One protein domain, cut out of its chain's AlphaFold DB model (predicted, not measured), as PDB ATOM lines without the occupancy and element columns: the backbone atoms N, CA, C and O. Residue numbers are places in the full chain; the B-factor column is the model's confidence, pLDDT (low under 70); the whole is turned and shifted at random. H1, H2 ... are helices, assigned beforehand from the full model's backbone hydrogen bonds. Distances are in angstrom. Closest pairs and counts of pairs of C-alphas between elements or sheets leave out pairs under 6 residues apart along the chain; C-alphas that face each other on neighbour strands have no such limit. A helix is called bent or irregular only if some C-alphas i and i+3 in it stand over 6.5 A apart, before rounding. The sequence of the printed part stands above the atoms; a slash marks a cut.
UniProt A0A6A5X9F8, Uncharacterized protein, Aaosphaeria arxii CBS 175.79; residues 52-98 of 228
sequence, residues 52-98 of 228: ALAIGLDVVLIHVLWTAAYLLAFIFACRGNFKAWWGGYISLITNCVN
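AT A GLANCE: This is residues 52 to 98 of the 228 residues of an uncharacterized protein of Aaosphaeria arxii CBS 175.79 (UniProt A0A6A5X9F8). Picture one long helix, H1, with a small head at its C-terminal end, where the two short helices H2 and H3 pack on each other. The shaft, residues 52 to 72 of H1, sticks out free of the rest and makes most of the length, and the last stretch, residues 96 to 98, trails from H3. The printed part has 47 residues with three named helices, H1, H2 and H3 in that order along the chain, and no named strand; the class is all helix. The whole is extended, with a radius of gyration of the C-alphas of 16.1 A, and the C-alphas span 51 by 16 by 13 A along their three main axes, a rod in outline.

HOW THE PARTS SIT: Begin with H1, residues 52 to 78, and look at its far end, Cys 78, for its approach to the other helices. H2, residues 82 to 85, is close to H1 but not clearly touching it; the closest C-alphas are those of Cys 78 and Ala 84, 6.8 A apart. H3, residues 89 to 95, is also close to H1 but not clearly touching, and here the closest C-alphas are those of Cys 78 and Asn 95, 5.5 A apart. The lines of H1 and H3 are about perpendicular, at 75 degrees. Next compare H2 with H3: they touch, with the C-alphas of Ala 84 and Ser 91 the closest at 5.4 A. In the backbone of H3 every O i to N i+4 pair is within hydrogen-bond range, in H1 22 of 23 are, and H2 with four residues is too short for such a pair, while its one O i to N i+3 pair is within range.

IN THESE COORDINATES: Find C-alpha 52 at (137.375, 113.724, 158.436); from there H1 runs through 27 residues to C-alpha 78 at (107.088, 116.656, 130.992), 41.0 A from first to last C-alpha. H1 is irregular: C-alphas 75 and 78 are 7.5 A apart, where about 5 A is the distance in a regular helix. H2 goes from Phe 82 to Trp 85. H3 goes from Tyr 89 to Asn 95, 10.3 A from first to last C-alpha, and ends with C-alpha 95 at (103.959, 114.576, 126.955).

THE WHOLE: Look for the two C-alphas farthest apart at Ala 52 and Ile 90, with 50.7 A between them; from Ala 52 to Asn 98, the first and last printed C-alphas, it is 40.2 A. The printed part runs from 52 to 98 and has no cut. The links from H1 to H2 and from H2 to H3 are both tight, with three residues each. The mean pLDDT of the printed part is 78.3, and no printed residue is under 70 in this predicted model.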
ATOM      1  N   ALA A  52     138.618 114.467 158.240       72.62
ATOM      2  CA  ALA A  52     137.375 113.724 158.436       72.62
ATOM      3  C   ALA A  52     136.138 114.620 158.245       72.62
ATOM      4  O   ALA A  52     135.175 114.207 157.599       72.62
ATOM      5  N   LEU A  53     136.182 115.857 158.754       75.19
ATOM      6  CA  LEU A  53     135.125 116.845 158.535       75.19
ATOM      7  C   LEU A  53     135.024 117.253 157.061       75.19
ATOM      8  O   LEU A  53     133.917 117.323 156.542       75.19
ATOM      9  N   ALA A  54     136.153 117.463 156.378       74.62
ATOM     10  CA  ALA A  54     136.171 117.797 154.955       74.62
ATOM     11  C   ALA A  54     135.545 116.685 154.099       74.62
ATOM     12  O   ALA A  54     134.611 116.953 153.354       74.62
ATOM     13  N   ILE A  55     135.960 115.428 154.297       75.69
ATOM     14  CA  ILE A  55     135.381 114.271 153.592       75.69
ATOM     15  C   ILE A  55     133.876 114.163 153.870       75.69
ATOM     16  O   ILE A  55     133.095 113.896 152.959       75.69
ATOM     17  N   GLY A  56     133.449 114.390 155.118       77.62
ATOM     18  CA  GLY A  56     132.030 114.402 155.471       77.62
ATOM     19  C   GLY A  56     131.243 115.488 154.730       77.62
ATOM     20  O   GLY A  56     130.161 115.211 154.215       77.62
ATOM     21  N   LEU A  57     131.788 116.703 154.635       78.06
ATOM     22  CA  LEU A  57     131.169 117.814 153.907       78.06
ATOM     23  C   LEU A  57     131.089 117.543 152.400       78.06
ATOM     24  O   LEU A  57     130.045 117.796 151.800       78.06
ATOM     25  N   ASP A  58     132.143 116.976 151.810       78.56
ATOM     26  CA  ASP A  58     132.177 116.622 150.389       78.56
ATOM     27  C   ASP A  58     131.093 115.587 150.056       78.56
ATOM     28  O   ASP A  58     130.334 115.746 149.101       78.56
ATOM     29  N   VAL A  59     130.949 114.551 150.886       80.12
ATOM     30  CA  VAL A  59     129.919 113.513 150.711       80.12
ATOM     31  C   VAL A  59     128.512 114.102 150.800       80.12
ATOM     32  O   VAL A  59     127.654 113.774 149.979       80.12
ATOM     33  N   VAL A  60     128.268 114.998 151.762       81.38
ATOM     34  CA  VAL A  60     126.975 115.685 151.896       81.38
ATOM     35  C   VAL A  60     126.691 116.543 150.666       81.38
ATOM     36  O   VAL A  60     125.584 116.489 150.133       81.38
ATOM     37  N   LEU A  61     127.680 117.292 150.172       80.94
ATOM     38  CA  LEU A  61     127.534 118.111 148.970       80.94
ATOM     39  C   LEU A  61     127.164 117.256 147.752       80.94
ATOM     40  O   LEU A  61     126.216 117.584 147.038       80.94
ATOM     41  N   ILE A  62     127.858 116.135 147.548       79.69
ATOM     42  CA  ILE A  62     127.578 115.193 146.457       79.69
ATOM     43  C   ILE A  62     126.144 114.664 146.556       79.69
ATOM     44  O   ILE A  62     125.426 114.630 145.558       79.69
ATOM     45  N   HIS A  63     125.706 114.294 147.760       83.00
ATOM     46  CA  HIS A  63     124.364 113.764 147.982       83.00
ATOM     47  C   HIS A  63     123.267 114.816 147.729       83.00
ATOM     48  O   HIS A  63     122.237 114.520 147.116       83.00
ATOM     49  N   VAL A  64     123.502 116.068 148.136       82.25
ATOM     50  CA  VAL A  64     122.594 117.197 147.873       82.25
ATOM     51  C   VAL A  64     122.507 117.490 146.375       82.25
ATOM     52  O   VAL A  64     121.406 117.647 145.849       82.25
ATOM     53  N   LEU A  65     123.641 117.514 145.669       82.44
ATOM     54  CA  LEU A  65     123.685 117.717 144.219       82.44
ATOM     55  C   LEU A  65     122.962 116.596 143.465       82.44
ATOM     56  O   LEU A  65     122.175 116.872 142.560       82.44
ATOM     57  N   TRP A  66     123.184 115.341 143.862       84.25
ATOM     58  CA  TRP A  66     122.489 114.180 143.309       84.25
ATOM     59  C   TRP A  66     120.970 114.292 143.497       84.25
ATOM     60  O   TRP A  66     120.216 114.180 142.528       84.25
ATOM     61  N   THR A  67     120.518 114.617 144.711       80.19
ATOM     62  CA  THR A  67     119.089 114.808 145.015       80.19
ATOM     63  C   THR A  67     118.492 115.948 144.188       80.19
ATOM     64  O   THR A  67     117.416 115.800 143.609       80.19
ATOM     65  N   ALA A  68     119.204 117.072 144.073       81.69
ATOM     66  CA  ALA A  68     118.773 118.209 143.268       81.69
ATOM     67  C   ALA A  68     118.669 117.851 141.776       81.69
ATOM     68  O   ALA A  68     117.715 118.266 141.119       81.69
ATOM     69  N   ALA A  69     119.594 117.048 141.242       83.38
ATOM     70  CA  ALA A  69     119.561 116.603 139.850       83.38
ATOM     71  C   ALA A  69     118.327 115.736 139.551       83.38
ATOM     72  O   ALA A  69     117.634 115.975 138.559       83.38
ATOM     73  N   TYR A  70     118.004 114.776 140.422       82.38
ATOM     74  CA  TYR A  70     116.801 113.948 140.272       82.38
ATOM     75  C   TYR A  70     115.509 114.737 140.488       82.38
ATOM     76  O   TYR A  70     114.541 114.531 139.756       82.38
ATOM     77  N   LEU A  71     115.499 115.681 141.432       81.81
ATOM     78  CA  LEU A  71     114.378 116.598 141.633       81.81
ATOM     79  C   LEU A  71     114.116 117.419 140.366       81.81
ATOM     80  O   LEU A  71     112.980 117.513 139.903       81.81
ATOM     81  N   LEU A  72     115.173 117.976 139.777       81.38
ATOM     82  CA  LEU A  72     115.083 118.749 138.547       81.38
ATOM     83  C   LEU A  72     114.595 117.878 137.383       81.38
ATOM     84  O   LEU A  72     113.699 118.287 136.646       81.38
ATOM     85  N   ALA A  73     115.117 116.656 137.254       82.38
ATOM     86  CA  ALA A  73     114.667 115.693 136.252       82.38
ATOM     87  C   ALA A  73     113.176 115.351 136.405       82.38
ATOM     88  O   ALA A  73     112.474 115.226 135.405       82.38
ATOM     89  N   PHE A  74     112.678 115.252 137.640       78.31
ATOM     90  CA  PHE A  74     111.263 115.029 137.921       78.31
ATOM     91  C   PHE A  74     110.422 116.242 137.511       78.31
ATOM     92  O   PHE A  74     109.473 116.096 136.749       78.31
ATOM     93  N   ILE A  75     110.812 117.457 137.913       80.25
ATOM     94  CA  ILE A  75     110.109 118.700 137.548       80.25
ATOM     95  C   ILE A  75     110.033 118.865 136.020       80.25
ATOM     96  O   ILE A  75     108.974 119.180 135.472       80.25
ATOM     97  N   PHE A  76     111.134 118.596 135.316       82.56
ATOM     98  CA  PHE A  76     111.226 118.710 133.859       82.56
ATOM     99  C   PHE A  76     110.837 117.433 133.097       82.56
ATOM    100  O   PHE A  76     110.957 117.404 131.869       82.56
ATOM    101  N   ALA A  77     110.292 116.410 133.767       78.25
ATOM    102  CA  ALA A  77     109.927 115.137 133.139       78.25
ATOM    103  C   ALA A  77     108.940 115.305 131.968       78.25
ATOM    104  O   ALA A  77     108.995 114.553 130.997       78.25
ATOM    105  N   CYS A  78     108.076 116.325 132.026       83.75
ATOM    106  CA  CYS A  78     107.088 116.656 130.992       83.75
ATOM    107  C   CYS A  78     107.543 117.742 130.001       83.75
ATOM    108  O   CYS A  78     106.707 118.426 129.409       83.75
ATOM    109  N   ARG A  79     108.863 117.951 129.845       78.88
ATOM    110  CA  ARG A  79     109.464 118.913 128.895       78.88
ATOM    111  C   ARG A  79     108.903 120.345 129.001       78.88
ATOM    112  O   ARG A  79     108.779 121.041 128.001       78.88
ATOM    113  N   GLY A  80     108.551 120.788 130.211       73.44
ATOM    114  CA  GLY A  80     108.024 122.138 130.471       73.44
ATOM    115  C   GLY A  80     106.505 122.301 130.318       73.44
ATOM    116  O   GLY A  80     105.977 123.376 130.597       73.44
ATOM    117  N   ASN A  81     105.765 121.247 129.955       76.88
ATOM    118  CA  ASN A  81     104.302 121.283 129.904       76.88
ATOM    119  C   ASN A  81     103.688 121.048 131.294       76.88
ATOM    120  O   ASN A  81     103.199 119.960 131.595       76.88
ATOM    121  N   PHE A  82     103.670 122.080 132.143       76.81
ATOM    122  CA  PHE A  82     103.120 121.991 133.506       76.81
ATOM    123  C   PHE A  82     101.654 121.538 133.551       76.81
ATOM    124  O   PHE A  82     101.254 120.871 134.497       76.81
ATOM    125  N   LYS A  83     100.853 121.814 132.511       77.25
ATOM    126  CA  LYS A  83      99.466 121.322 132.413       77.25
ATOM    127  C   LYS A  83      99.363 119.795 132.333       77.25
ATOM    128  O   LYS A  83      98.333 119.257 132.718       77.25
ATOM    129  N   ALA A  84     100.400 119.101 131.860       77.12
ATOM    130  CA  ALA A  84     100.387 117.644 131.749       77.12
ATOM    131  C   ALA A  84     100.411 116.951 133.124       77.12
ATOM    132  O   ALA A  84      99.821 115.886 133.261       77.12
ATOM    133  N   TRP A  85     101.004 117.585 134.144       72.19
ATOM    134  CA  TRP A  85     101.009 117.089 135.530       72.19
ATOM    135  C   TRP A  85      99.616 117.016 136.151       72.19
ATOM    136  O   TRP A  85      99.324 116.109 136.921       72.19
ATOM    137  N   TRP A  86      98.765 117.977 135.799       77.81
ATOM    138  CA  TRP A  86      97.391 118.097 136.289       77.81
ATOM    139  C   TRP A  86      96.368 117.571 135.270       77.81
ATOM    140  O   TRP A  86      95.167 117.762 135.437       77.81
ATOM    141  N   GLY A  87      96.844 116.960 134.180       73.81
ATOM    142  CA  GLY A  87      96.021 116.369 133.132       73.81
ATOM    143  C   GLY A  87      95.624 114.924 133.440       73.81
ATOM    144  O   GLY A  87      96.029 114.337 134.440       73.81
ATOM    145  N   GLY A  88      94.829 114.321 132.553       77.44
ATOM    146  CA  GLY A  88      94.507 112.893 132.633       77.44
ATOM    147  C   GLY A  88      95.691 111.987 132.262       77.44
ATOM    148  O   GLY A  88      96.706 112.446 131.737       77.44
ATOM    149  N   TYR A  89      95.525 110.674 132.463       71.81
ATOM    150  CA  TYR A  89      96.553 109.654 132.183       71.81
ATOM    151  C   TYR A  89      97.127 109.729 130.754       71.81
ATOM    152  O   TYR A  89      98.317 109.503 130.542       71.81
ATOM    153  N   ILE A  90      96.288 110.093 129.779       74.31
ATOM    154  CA  ILE A  90      96.655 110.222 128.363       74.31
ATOM    155  C   ILE A  90      97.660 111.361 128.177       74.31
ATOM    156  O   ILE A  90      98.673 111.186 127.512       74.31
ATOM    157  N   SER A  91      97.419 112.510 128.814       76.75
ATOM    158  CA  SER A  91      98.303 113.675 128.722       76.75
ATOM    159  C   SER A  91      99.675 113.411 129.341       76.75
ATOM    160  O   SER A  91     100.661 113.990 128.881       76.75
ATOM    161  N   LEU A  92      99.734 112.535 130.351       74.12
ATOM    162  CA  LEU A  92     100.961 112.117 131.024       74.12
ATOM    163  C   LEU A  92     101.832 111.240 130.112       74.12
ATOM    164  O   LEU A  92     103.019 111.513 129.964       74.12
ATOM    165  N   ILE A  93     101.259 110.223 129.458       73.75
ATOM    166  CA  ILE A  93     102.039 109.285 128.632       73.75
ATOM    167  C   ILE A  93     102.517 109.899 127.308       73.75
ATOM    168  O   ILE A  93     103.569 109.520 126.804       73.75
ATOM    169  N   THR A  94     101.781 110.865 126.745       77.31
ATOM    170  CA  THR A  94     102.175 111.513 125.481       77.31
ATOM    171  C   THR A  94     103.195 112.630 125.662       77.31
ATOM    172  O   THR A  94     104.011 112.853 124.771       77.31
ATOM    173  N   ASN A  95     103.142 113.368 126.776       75.62
ATOM    174  CA  ASN A  95     103.959 114.576 126.955       75.62
ATOM    175  C   ASN A  95     105.114 114.401 127.942       75.62
ATOM    176  O   ASN A  95     106.017 115.240 127.959       75.62
ATOM    177  N   CYS A  96     105.103 113.345 128.756       81.06
ATOM    178  CA  CYS A  96     106.120 113.110 129.772       81.06
ATOM    179  C   CYS A  96     107.017 111.922 129.430       81.06
ATOM    180  O   CYS A  96     106.613 110.967 128.772       81.06
ATOM    181  N   VAL A  97     108.268 112.001 129.886       77.00
ATOM    182  CA  VAL A  97     109.198 110.867 129.897       77.00
ATOM    183  C   VAL A  97     108.604 109.733 130.734       77.00
ATOM    184  O   VAL A  97     107.878 109.979 131.699       77.00
ATOM    185  N   ASN A  98     108.935 108.489 130.376       74.00
ATOM    186  CA  ASN A  98     108.532 107.294 131.110       74.00
ATOM    187  C   ASN A  98     108.893 107.418 132.598       74.00
ATOM    188  O   ASN A  98     110.037 107.192 132.994       74.00
TER     189      ASN A  98